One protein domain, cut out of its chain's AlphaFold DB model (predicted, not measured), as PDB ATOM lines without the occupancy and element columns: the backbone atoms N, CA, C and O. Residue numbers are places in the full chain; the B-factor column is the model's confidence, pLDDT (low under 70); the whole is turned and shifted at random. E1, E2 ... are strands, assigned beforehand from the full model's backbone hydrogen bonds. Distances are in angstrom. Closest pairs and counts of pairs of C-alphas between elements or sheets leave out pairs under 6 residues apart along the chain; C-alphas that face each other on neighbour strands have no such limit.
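Overview. This is residues 19 to 106 of the 294 residues of a protein of Trichomonas vaginalis (UniProt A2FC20). With little regular structure, this is a rod of two two-stranded hairpins, E1 with E2 and E3 with E4, offset along its length and tied by a short pairing of residues 51 to 52 of E2 with residues 73 to 74; the loop between E1 and E2, with Phe 44, makes one end, the unnamed last stretch, residues 90 to 106, reaches to the other, and the unnamed first stretch, residues 19 to 32, runs beside the middle. The 88 printed residues hold four named strands, E1 to E4 in chain order, and no named helix; both sheets are antiparallel, and the class is all strand, with only 31 residues in named elements. The whole is loose, with a radius of gyration of the C-alphas of 15.7 A and spans of 51 by 25 by 22 A.

Arrangement. E1, residues 33 to 40, and E2, residues 48 to 56, form an antiparallel hairpin at 162 degrees; N 36 and O 53 are 2.8 A apart, within hydrogen-bond range. Residues 51 to 52 of E2 also pair antiparallel with residues 73 to 74. E3, residues 65 to 71, and E4, residues 83 to 89, form the other hairpin, with N 66 and O 88 at 2.8 A. The closest C-alphas of E2 and E3 are those of Ile 53 and Pro 71, 7.2 A; E1 is apart from E3 and E4.

Along the chain. E1 begins at C-alpha 33 (178.146, 242.874, 199.856) and spans 22.9 A, E2 24.6 A, E3 18.9 A; E4, 19.3 A, ends at C-alpha 89 (179.540, 253.985, 190.355).

Size, cuts and confidence. The C-alphas farthest apart, Phe 44 and Pro 104, are 53.2 A apart. The printed part has no cut; the link E3 to E4 is long. pLDDT is under 70 at residues 27 to 31, 43 to 44 and 103 to 106.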
ATOM      1  N   TRP A  19     185.369 241.639 178.933       81.88
ATOM      2  CA  TRP A  19     183.920 241.512 178.799       81.88
ATOM      3  C   TRP A  19     183.279 242.826 178.384       81.88
ATOM      4  O   TRP A  19     182.360 242.802 177.574       81.88
ATOM      5  N   ASP A  20     183.776 243.943 178.923       83.06
ATOM      6  CA  ASP A  20     183.257 245.293 178.676       83.06
ATOM      7  C   ASP A  20     181.726 245.360 178.853       83.06
ATOM      8  O   ASP A  20     180.997 245.959 178.066       83.06
ATOM      9  N   GLU A  21     181.230 244.683 179.896       79.75
ATOM     10  CA  GLU A  21     179.807 244.598 180.224       79.75
ATOM     11  C   GLU A  21     179.445 245.509 181.395       79.75
ATOM     12  O   GLU A  21     180.128 245.545 182.420       79.75
ATOM     13  N   THR A  22     178.306 246.185 181.263       82.25
ATOM     14  CA  THR A  22     177.749 247.053 182.300       82.25
ATOM     15  C   THR A  22     176.572 246.380 182.994       82.25
ATOM     16  O   THR A  22     175.652 245.869 182.352       82.25
ATOM     17  N   PHE A  23     176.563 246.435 184.325       82.44
ATOM     18  CA  PHE A  23     175.462 245.940 185.142       82.44
ATOM     19  C   PHE A  23     174.880 247.049 186.009       82.44
ATOM     20  O   PHE A  23     175.567 247.588 186.870       82.44
ATOM     21  N   SER A  24     173.581 247.301 185.858       81.31
ATOM     22  CA  SER A  24     172.807 248.072 186.834       81.31
ATOM     23  C   SER A  24     172.221 247.124 187.878       81.31
ATOM     24  O   SER A  24     171.572 246.125 187.526       81.31
ATOM     25  N   ILE A  25     172.492 247.411 189.151       80.19
ATOM     26  CA  ILE A  25     172.034 246.638 190.309       80.19
ATOM     27  C   ILE A  25     171.374 247.617 191.286       80.19
ATOM     28  O   ILE A  25     172.066 248.492 191.806       80.19
ATOM     29  N   PRO A  26     170.064 247.490 191.560       75.62
ATOM     30  CA  PRO A  26     169.410 248.344 192.541       75.62
ATOM     31  C   PRO A  26     169.928 248.024 193.951       75.62
ATOM     32  O   PRO A  26     169.974 246.862 194.368       75.62
ATOM     33  N   LEU A  27     170.325 249.062 194.688       69.00
ATOM     34  CA  LEU A  27     170.846 248.944 196.049       69.00
ATOM     35  C   LEU A  27     169.767 249.313 197.063       69.00
ATOM     36  O   LEU A  27     169.407 250.477 197.207       69.00
ATOM     37  N   TYR A  28     169.278 248.315 197.797       61.06
ATOM     38  CA  TYR A  28     168.213 248.518 198.781       61.06
ATOM     39  C   TYR A  28     168.732 248.710 200.210       61.06
ATOM     40  O   TYR A  28     168.035 249.309 201.021       61.06
ATOM     41  N   HIS A  29     169.924 248.206 200.553       55.72
ATOM     42  CA  HIS A  29     170.414 248.184 201.938       55.72
ATOM     43  C   HIS A  29     171.881 248.659 202.061       55.72
ATOM     44  O   HIS A  29     172.731 248.150 201.321       55.72
ATOM     45  N   PRO A  30     172.224 249.561 203.008       53.69
ATOM     46  CA  PRO A  30     173.601 249.817 203.415       53.69
ATOM     47  C   PRO A  30     174.211 248.533 203.996       53.69
ATOM     48  O   PRO A  30     173.488 247.652 204.463       53.69
ATOM     49  N   GLY A  31     175.532 248.394 203.899       60.75
ATOM     50  CA  GLY A  31     176.250 247.190 204.336       60.75
ATOM     51  C   GLY A  31     176.066 245.962 203.441       60.75
ATOM     52  O   GLY A  31     176.510 244.871 203.793       60.75
ATOM     53  N   SER A  32     175.407 246.102 202.285       73.44
ATOM     54  CA  SER A  32     175.310 245.011 201.311       73.44
ATOM     55  C   SER A  32     176.688 244.667 200.740       73.44
ATOM     56  O   SER A  32     177.495 245.553 200.463       73.44
ATOM     57  N   THR A  33     176.930 243.378 200.508       80.88
ATOM     58  CA  THR A  33     178.146 242.874 199.856       80.88
ATOM     59  C   THR A  33     177.800 242.368 198.464       80.88
ATOM     60  O   THR A  33     176.839 241.611 198.310       80.88
ATOM     61  N   ILE A  34     178.601 242.733 197.464       84.25
ATOM     62  CA  ILE A  34     178.556 242.110 196.137       84.25
ATOM     63  C   ILE A  34     179.669 241.068 196.054       84.25
ATOM     64  O   ILE A  34     180.818 241.350 196.394       84.25
ATOM     65  N   GLU A  35     179.326 239.857 195.613       88.12
ATOM     66  CA  GLU A  35     180.294 238.808 195.284       88.12
ATOM     67  C   GLU A  35     180.334 238.609 193.766       88.12
ATOM     68  O   GLU A  35     179.343 238.198 193.161       88.12
ATOM     69  N   PHE A  36     181.494 238.851 193.164       88.06
ATOM     70  CA  PHE A  36     181.793 238.466 191.790       88.06
ATOM     71  C   PHE A  36     182.450 237.094 191.804       88.06
ATOM     72  O   PHE A  36     183.419 236.879 192.530       88.06
ATOM     73  N   ARG A  37     181.939 236.160 191.000       89.69
ATOM     74  CA  ARG A  37     182.459 234.792 190.920       89.69
ATOM     75  C   ARG A  37     182.939 234.486 189.510       89.69
ATOM     76  O   ARG A  37     182.163 234.565 188.561       89.69
ATOM     77  N   PHE A  38     184.190 234.061 189.400       87.19
ATOM     78  CA  PHE A  38     184.854 233.781 188.136       87.19
ATOM     79  C   PHE A  38     184.899 232.277 187.904       87.19
ATOM     80  O   PHE A  38     185.414 231.506 188.715       87.19
ATOM     81  N   THR A  39     184.293 231.856 186.801       84.12
ATOM     82  CA  THR A  39     184.054 230.446 186.509       84.12
ATOM     83  C   THR A  39     184.600 230.108 185.134       84.12
ATOM     84  O   THR A  39     184.301 230.812 184.171       84.12
ATOM     85  N   ASP A  40     185.363 229.022 185.052       80.56
ATOM     86  CA  ASP A  40     185.765 228.434 183.781       80.56
ATOM     87  C   ASP A  40     184.616 227.580 183.235       80.56
ATOM     88  O   ASP A  40     184.076 226.712 183.936       80.56
ATOM     89  N   TYR A  41     184.193 227.882 182.010       75.50
ATOM     90  CA  TYR A  41     183.096 227.185 181.353       75.50
ATOM     91  C   TYR A  41     183.647 226.008 180.553       75.50
ATOM     92  O   TYR A  41     184.307 226.202 179.530       75.50
ATOM     93  N   ASP A  42     183.323 224.788 180.980       71.94
ATOM     94  CA  ASP A  42     183.679 223.564 180.267       71.94
ATOM     95  C   ASP A  42     182.421 222.990 179.604       71.94
ATOM     96  O   ASP A  42     181.369 222.843 180.220       71.94
ATOM     97  N   THR A  43     182.518 222.674 178.314       66.00
ATOM     98  CA  THR A  43     181.387 222.138 177.540       66.00
ATOM     99  C   THR A  43     181.068 220.689 177.919       66.00
ATOM    100  O   THR A  43     179.931 220.253 177.763       66.00
ATOM    101  N   PHE A  44     182.051 219.944 178.434       66.94
ATOM    102  CA  PHE A  44     181.930 218.508 178.705       66.94
ATOM    103  C   PHE A  44     182.134 218.145 180.181       66.94
ATOM    104  O   PHE A  44     182.019 216.975 180.547       66.94
ATOM    105  N   LYS A  45     182.426 219.126 181.043       70.25
ATOM    106  CA  LYS A  45     182.582 218.940 182.493       70.25
ATOM    107  C   LYS A  45     181.792 219.984 183.266       70.25
ATOM    108  O   LYS A  45     181.320 220.978 182.729       70.25
ATOM    109  N   LYS A  46     181.655 219.758 184.571       73.81
ATOM    110  CA  LYS A  46     181.094 220.756 185.480       73.81
ATOM    111  C   LYS A  46     182.003 221.987 185.495       73.81
ATOM    112  O   LYS A  46     183.182 221.859 185.814       73.81
ATOM    113  N   ASN A  47     181.424 223.150 185.212       77.75
ATOM    114  CA  ASN A  47     182.093 224.444 185.317       77.75
ATOM    115  C   ASN A  47     182.804 224.599 186.671       77.75
ATOM    116  O   ASN A  47     182.194 224.352 187.721       77.75
ATOM    117  N   ASP A  48     184.068 225.021 186.647       77.88
ATOM    118  CA  ASP A  48     184.894 225.145 187.850       77.88
ATOM    119  C   ASP A  48     185.049 226.620 188.233       77.88
ATOM    120  O   ASP A  48     185.576 227.438 187.478       77.88
ATOM    121  N   ASN A  49     184.567 226.976 189.424       83.88
ATOM    122  CA  ASN A  49     184.821 228.290 190.002       83.88
ATOM    123  C   ASN A  49     186.282 228.332 190.456       83.88
ATOM    124  O   ASN A  49     186.675 227.555 191.329       83.88
ATOM    125  N   PHE A  50     187.069 229.253 189.910       88.25
ATOM    126  CA  PHE A  50     188.484 229.366 190.254       88.25
ATOM    127  C   PHE A  50     188.774 230.519 191.212       88.25
ATOM    128  O   PHE A  50     189.717 230.413 191.997       88.25
ATOM    129  N   GLY A  51     187.946 231.565 191.238       91.69
ATOM    130  CA  GLY A  51     188.136 232.664 192.175       91.69
ATOM    131  C   GLY A  51     186.936 233.587 192.309       91.69
ATOM    132  O   GLY A  51     185.975 233.524 191.542       91.69
ATOM    133  N   TYR A  52     186.986 234.446 193.316       93.38
ATOM    134  CA  TYR A  52     185.918 235.391 193.611       93.38
ATOM    135  C   TYR A  52     186.453 236.703 194.183       93.38
ATOM    136  O   TYR A  52     187.549 236.749 194.734       93.38
ATOM    137  N   ILE A  53     185.654 237.760 194.086       92.31
ATOM    138  CA  ILE A  53     185.899 239.057 194.724       92.31
ATOM    139  C   ILE A  53     184.665 239.398 195.551       92.31
ATOM    140  O   ILE A  53     183.545 239.286 195.059       92.31
ATOM    141  N   LYS A  54     184.863 239.807 196.806       91.38
ATOM    142  CA  LYS A  54     183.798 240.299 197.688       91.38
ATOM    143  C   LYS A  54     184.038 241.766 197.993       91.38
ATOM    144  O   LYS A  54     185.056 242.098 198.592       91.38
ATOM    145  N   LEU A  55     183.089 242.616 197.623       87.06
ATOM    146  CA  LEU A  55     183.136 244.049 197.895       87.06
ATOM    147  C   LEU A  55     182.041 244.415 198.889       87.06
ATOM    148  O   LEU A  55     180.860 244.189 198.615       87.06
ATOM    149  N   ASN A  56     182.429 244.984 200.031       85.44
ATOM    150  CA  ASN A  56     181.478 245.655 200.910       85.44
ATOM    151  C   ASN A  56     181.112 246.987 200.255       85.44
ATOM    152  O   ASN A  56     181.972 247.842 200.067       85.44
ATOM    153  N   LEU A  57     179.840 247.187 199.925       81.31
ATOM    154  CA  LEU A  57     179.429 248.418 199.267       81.31
ATOM    155  C   LEU A  57     179.653 249.649 200.146       81.31
ATOM    156  O   LEU A  57     179.786 250.730 199.596       81.31
ATOM    157  N   GLU A  58     179.736 249.532 201.479       78.81
ATOM    158  CA  GLU A  58     180.165 250.617 202.392       78.81
ATOM    159  C   GLU A  58     181.532 251.207 202.092       78.81
ATOM    160  O   GLU A  58     181.705 252.401 202.316       78.81
ATOM    161  N   SER A  59     182.467 250.435 201.539       81.00
ATOM    162  CA  SER A  59     183.784 250.970 201.198       81.00
ATOM    163  C   SER A  59     183.805 251.721 199.867       81.00
ATOM    164  O   SER A  59     184.817 252.336 199.544       81.00
ATOM    165  N   ILE A  60     182.730 251.659 199.074       83.88
ATOM    166  CA  ILE A  60     182.662 252.336 197.779       83.88
ATOM    167  C   ILE A  60     182.112 253.755 197.991       83.88
ATOM    168  O   ILE A  60     181.001 253.904 198.521       83.88
ATOM    169  N   PRO A  61     182.862 254.799 197.590       83.06
ATOM    170  CA  PRO A  61     182.401 256.170 197.680       83.06
ATOM    171  C   PRO A  61     181.179 256.381 196.791       83.06
ATOM    172  O   PRO A  61     181.112 255.971 195.636       83.06
ATOM    173  N   ILE A  62     180.206 257.057 197.371       81.81
ATOM    174  CA  ILE A  62     178.990 257.481 196.697       81.81
ATOM    175  C   ILE A  62     179.300 258.649 195.759       81.81
ATOM    176  O   ILE A  62     180.106 259.513 196.102       81.81
ATOM    177  N   GLY A  63     178.643 258.674 194.600       82.19
ATOM    178  CA  GLY A  63     178.742 259.738 193.600       82.19
ATOM    179  C   GLY A  63     180.108 259.846 192.925       82.19
ATOM    180  O   GLY A  63     180.313 260.703 192.075       82.19
ATOM    181  N   LYS A  64     181.059 258.977 193.279       87.00
ATOM    182  CA  LYS A  64     182.364 258.897 192.630       87.00
ATOM    183  C   LYS A  64     182.427 257.666 191.750       87.00
ATOM    184  O   LYS A  64     181.953 256.591 192.122       87.00
ATOM    185  N   VAL A  65     183.067 257.831 190.602       91.25
ATOM    186  CA  VAL A  65     183.457 256.715 189.748       91.25
ATOM    187  C   VAL A  65     184.732 256.115 190.331       91.25
ATOM    188  O   VAL A  65     185.716 256.825 190.538       91.25
ATOM    189  N   VAL A  66     184.688 254.825 190.641       91.38
ATOM    190  CA  VAL A  66     185.841 254.029 191.066       91.38
ATOM    191  C   VAL A  66     186.269 253.184 189.882       91.38
ATOM    192  O   VAL A  66     185.428 252.489 189.319       91.38
ATOM    193  N   ASP A  67     187.541 253.237 189.517       94.06
ATOM    194  CA  ASP A  67     188.100 252.520 188.373       94.06
ATOM    195  C   ASP A  67     189.400 251.836 188.806       94.06
ATOM    196  O   ASP A  67     190.440 252.481 188.912       94.06
ATOM    197  N   GLU A  68     189.301 250.571 189.215       92.31
ATOM    198  CA  GLU A  68     190.361 249.902 189.976       92.31
ATOM    199  C   GLU A  68     190.489 248.410 189.642       92.31
ATOM    200  O   GLU A  68     189.538 247.737 189.220       92.31
ATOM    201  N   TRP A  69     191.684 247.872 189.895       93.19
ATOM    202  CA  TRP A  69     191.971 246.438 189.843       93.19
ATOM    203  C   TRP A  69     191.794 245.790 191.214       93.19
ATOM    204  O   TRP A  69     192.288 246.272 192.232       93.19
ATOM    205  N   TYR A  70     191.113 244.649 191.232       92.81
ATOM    206  CA  TYR A  70     190.805 243.904 192.445       92.81
ATOM    207  C   TYR A  70     191.381 242.485 192.367       92.81
ATOM    208  O   TYR A  70     191.056 241.741 191.433       92.81
ATOM    209  N   PRO A  71     192.196 242.058 193.348       93.38
ATOM    210  CA  PRO A  71     192.754 240.712 193.364       93.38
ATOM    211  C   PRO A  71     191.661 239.678 193.648       93.38
ATOM    212  O   PRO A  71     190.837 239.848 194.553       93.38
ATOM    213  N   LEU A  72     191.667 238.569 192.906       93.06
ATOM    214  CA  LEU A  72     190.745 237.470 193.175       93.06
ATOM    215  C   LEU A  72     191.205 236.700 194.415       93.06
ATOM    216  O   LEU A  72     192.390 236.465 194.645       93.06
ATOM    217  N   THR A  73     190.239 236.207 195.178       93.50
ATOM    218  CA  THR A  73     190.467 235.166 196.177       93.50
ATOM    219  C   THR A  73     190.327 233.794 195.516       93.50
ATOM    220  O   THR A  73     189.301 233.548 194.875       93.50
ATOM    221  N   PRO A  74     191.303 232.877 195.662       92.25
ATOM    222  CA  PRO A  74     191.189 231.522 195.137       92.25
ATOM    223  C   PRO A  74     190.008 230.760 195.746       92.25
ATOM    224  O   PRO A  74     189.836 230.718 196.963       92.25
ATOM    225  N   SER A  75     189.236 230.073 194.905       88.00
ATOM    226  CA  SER A  75     188.141 229.199 195.358       88.00
ATOM    227  C   SER A  75     188.636 227.856 195.920       88.00
ATOM    228  O   SER A  75     187.887 227.150 196.593       88.00
ATOM    229  N   LYS A  76     189.898 227.493 195.656       84.25
ATOM    230  CA  LYS A  76     190.583 226.302 196.183       84.25
ATOM    231  C   LYS A  76     191.970 226.706 196.689       84.25
ATOM    232  O   LYS A  76     192.676 227.448 196.008       84.25
ATOM    233  N   SER A  77     192.362 226.203 197.863       83.75
ATOM    234  CA  SER A  77     193.669 226.504 198.468       83.75
ATOM    235  C   SER A  77     194.832 226.120 197.540       83.75
ATOM    236  O   SER A  77     194.754 225.133 196.809       83.75
ATOM    237  N   GLY A  78     195.904 226.919 197.550       82.38
ATOM    238  CA  GLY A  78     197.118 226.680 196.761       82.38
ATOM    239  C   GLY A  78     197.013 226.997 195.262       82.38
ATOM    240  O   GLY A  78     197.976 226.783 194.527       82.38
ATOM    241  N   LYS A  79     195.873 227.507 194.776       84.88
ATOM    242  CA  LYS A  79     195.729 227.962 193.387       84.88
ATOM    243  C   LYS A  79     196.114 229.432 193.257       84.88
ATOM    244  O   LYS A  79     195.660 230.265 194.033       84.88
ATOM    245  N   LYS A  80     196.921 229.746 192.241       85.75
ATOM    246  CA  LYS A  80     197.132 231.128 191.800       85.75
ATOM    247  C   LYS A  80     195.920 231.570 190.988       85.75
ATOM    248  O   LYS A  80     195.464 230.832 190.118       85.75
ATOM    249  N   VAL A  81     195.429 232.761 191.284       89.50
ATOM    250  CA  VAL A  81     194.370 233.443 190.538       89.50
ATOM    251  C   VAL A  81     194.869 234.829 190.149       89.50
ATOM    252  O   VAL A  81     195.872 235.291 190.690       89.50
ATOM    253  N   GLY A  82     194.213 235.442 189.167       91.50
ATOM    254  CA  GLY A  82     194.552 236.782 188.704       91.50
ATOM    255  C   GLY A  82     193.833 237.879 189.483       91.50
ATOM    256  O   GLY A  82     193.429 237.716 190.635       91.50
ATOM    257  N   GLU A  83     193.628 238.984 188.792       93.00
ATOM    258  CA  GLU A  83     192.893 240.164 189.229       93.00
ATOM    259  C   GLU A  83     191.830 240.518 188.184       93.00
ATOM    260  O   GLU A  83     191.885 240.048 187.043       93.00
ATOM    261  N   ALA A  84     190.837 241.308 188.579       92.00
ATOM    262  CA  ALA A  84     189.808 241.807 187.681       92.00
ATOM    263  C   ALA A  84     189.657 243.315 187.829       92.00
ATOM    264  O   ALA A  84     189.670 243.845 188.937       92.00
ATOM    265  N   HIS A  85     189.495 243.980 186.692       93.19
ATOM    266  CA  HIS A  85     189.268 245.410 186.615       93.19
ATOM    267  C   HIS A  85     187.776 245.719 186.681       93.19
ATOM    268  O   HIS A  85     186.989 245.097 185.956       93.19
ATOM    269  N   PHE A  86     187.392 246.688 187.506       92.31
ATOM    270  CA  PHE A  86     186.015 247.155 187.589       92.31
ATOM    271  C   PHE A  86     185.945 248.676 187.569       92.31
ATOM    272  O   PHE A  86     186.570 249.338 188.392       92.31
ATOM    273  N   VAL A  87     185.060 249.185 186.711       92.44
ATOM    274  CA  VAL A  87     184.517 250.537 186.828       92.44
ATOM    275  C   VAL A  87     183.202 250.438 187.597       92.44
ATOM    276  O   VAL A  87     182.285 249.720 187.188       92.44
ATOM    277  N   MET A  88     183.089 251.133 188.722       91.50
ATOM    278  CA  MET A  88     181.916 251.120 189.591       91.50
ATOM    279  C   MET A  88     181.457 252.537 189.895       91.50
ATOM    280  O   MET A  88     182.261 253.440 190.108       91.50
ATOM    281  N   HIS A  89     180.143 252.720 189.968       90.25
ATOM    282  CA  HIS A  89     179.540 253.985 190.355       90.25
ATOM    283  C   HIS A  89     178.282 253.725 191.185       90.25
ATOM    284  O   HIS A  89     177.414 252.955 190.771       90.25
ATOM    285  N   ILE A  90     178.191 254.350 192.363       86.94
ATOM    286  CA  ILE A  90     176.991 254.323 193.208       86.94
ATOM    287  C   ILE A  90     176.353 255.710 193.182       86.94
ATOM    288  O   ILE A  90     176.885 256.638 193.784       86.94
ATOM    289  N   ALA A  91     175.201 255.826 192.528       85.19
ATOM    290  CA  ALA A  91     174.458 257.072 192.364       85.19
ATOM    291  C   ALA A  91     172.939 256.814 192.340       85.19
ATOM    292  O   ALA A  91     172.522 255.649 192.298       85.19
ATOM    293  N   PRO A  92     172.097 257.866 192.402       82.31
ATOM    294  CA  PRO A  92     170.660 257.736 192.176       82.31
ATOM    295  C   PRO A  92     170.337 257.009 190.867       82.31
ATOM    296  O   PRO A  92     171.047 257.163 189.881       82.31
ATOM    297  N   GLU A  93     169.235 256.259 190.835       77.69
ATOM    298  CA  GLU A  93     168.815 255.485 189.654       77.69
ATOM    299  C   GLU A  93     168.601 256.353 188.404       77.69
ATOM    300  O   GLU A  93     168.828 255.905 187.286       77.69
ATOM    301  N   THR A  94     168.201 257.611 188.595       80.50
ATOM    302  CA  THR A  94     167.995 258.584 187.517       80.50
ATOM    303  C   THR A  94     169.277 259.282 187.065       80.50
ATOM    304  O   THR A  94     169.223 260.085 186.137       80.50
ATOM    305  N   HIS A  95     170.404 259.060 187.747       83.00
ATOM    306  CA  HIS A  95     171.674 259.711 187.430       83.00
ATOM    307  C   HIS A  95     172.412 258.971 186.314       83.00
ATOM    308  O   HIS A  95     172.343 257.746 186.207       83.00
ATOM    309  N   GLU A  96     173.144 259.715 185.488       89.00
ATOM    310  CA  GLU A  96     173.890 259.150 184.368       89.00
ATOM    311  C   GLU A  96     175.021 258.218 184.868       89.00
ATOM    312  O   GLU A  96     175.866 258.631 185.673       89.00
ATOM    313  N   PRO A  97     175.080 256.949 184.422       88.56
ATOM    314  CA  PRO A  97     176.124 256.019 184.843       88.56
ATOM    315  C   PRO A  97     177.537 256.538 184.551       88.56
ATOM    316  O   PRO A  97     177.780 257.167 183.530       88.56
ATOM    317  N   PHE A  98     178.483 256.223 185.440       90.19
ATOM    318  CA  PHE A  98     179.909 256.558 185.289       90.19
ATOM    319  C   PHE A  98     180.241 258.046 185.080       90.19
ATOM    320  O   PHE A  98     181.303 258.375 184.555       90.19
ATOM    321  N   THR A  99     179.382 258.948 185.550       89.88
ATOM    322  CA  THR A  99     179.680 260.380 185.652       89.88
ATOM    323  C   THR A  99     179.704 260.789 187.124       89.88
ATOM    324  O   THR A  99     178.817 260.361 187.863       89.88
ATOM    325  N   PRO A 100     180.687 261.580 187.596       87.06
ATOM    326  CA  PRO A 100     180.678 262.062 188.973       87.06
ATOM    327  C   PRO A 100     179.358 262.763 189.319       87.06
ATOM    328  O   PRO A 100     178.814 263.525 188.520       87.06
ATOM    329  N   PHE A 101     178.841 262.493 190.511       81.69
ATOM    330  CA  PHE A 101     177.628 263.090 191.046       81.69
ATOM    331  C   PHE A 101     177.976 263.928 192.279       81.69
ATOM    332  O   PHE A 101     178.196 263.388 193.362       81.69
ATOM    333  N   ASP A 102     177.959 265.251 192.114       73.19
ATOM    334  CA  ASP A 102     178.190 266.239 193.181       73.19
ATOM    335  C   ASP A 102     176.892 266.606 193.929       73.19
ATOM    336  O   ASP A 102     176.712 267.736 194.388       73.19
ATOM    337  N   GLY A 103     175.942 265.667 194.006       64.94
ATOM    338  CA  GLY A 103     174.660 265.879 194.675       64.94
ATOM    339  C   GLY A 103     174.804 266.268 196.149       64.94
ATOM    340  O   GLY A 103     175.877 266.128 196.741       64.94
ATOM    341  N   PRO A 104     173.724 266.772 196.767       58.16
ATOM    342  CA  PRO A 104     173.808 267.391 198.080       58.16
ATOM    343  C   PRO A 104     174.364 266.417 199.132       58.16
ATOM    344  O   PRO A 104     174.092 265.215 199.116       58.16
ATOM    345  N   ALA A 105     175.177 266.956 200.050       51.56
ATOM    346  CA  ALA A 105     175.930 266.202 201.061       51.56
ATOM    347  C   ALA A 105     175.051 265.343 201.996       51.56
ATOM    348  O   ALA A 105     175.557 264.488 202.722       51.56
ATOM    349  N   ASP A 106     173.737 265.572 201.983       52.03
ATOM    350  CA  ASP A 106     172.711 264.861 202.737       52.03
ATOM    351  C   ASP A 106     172.156 263.616 202.021       52.03
ATOM    352  O   ASP A 106     171.319 262.917 202.607       52.03
TER     353      ASP A 106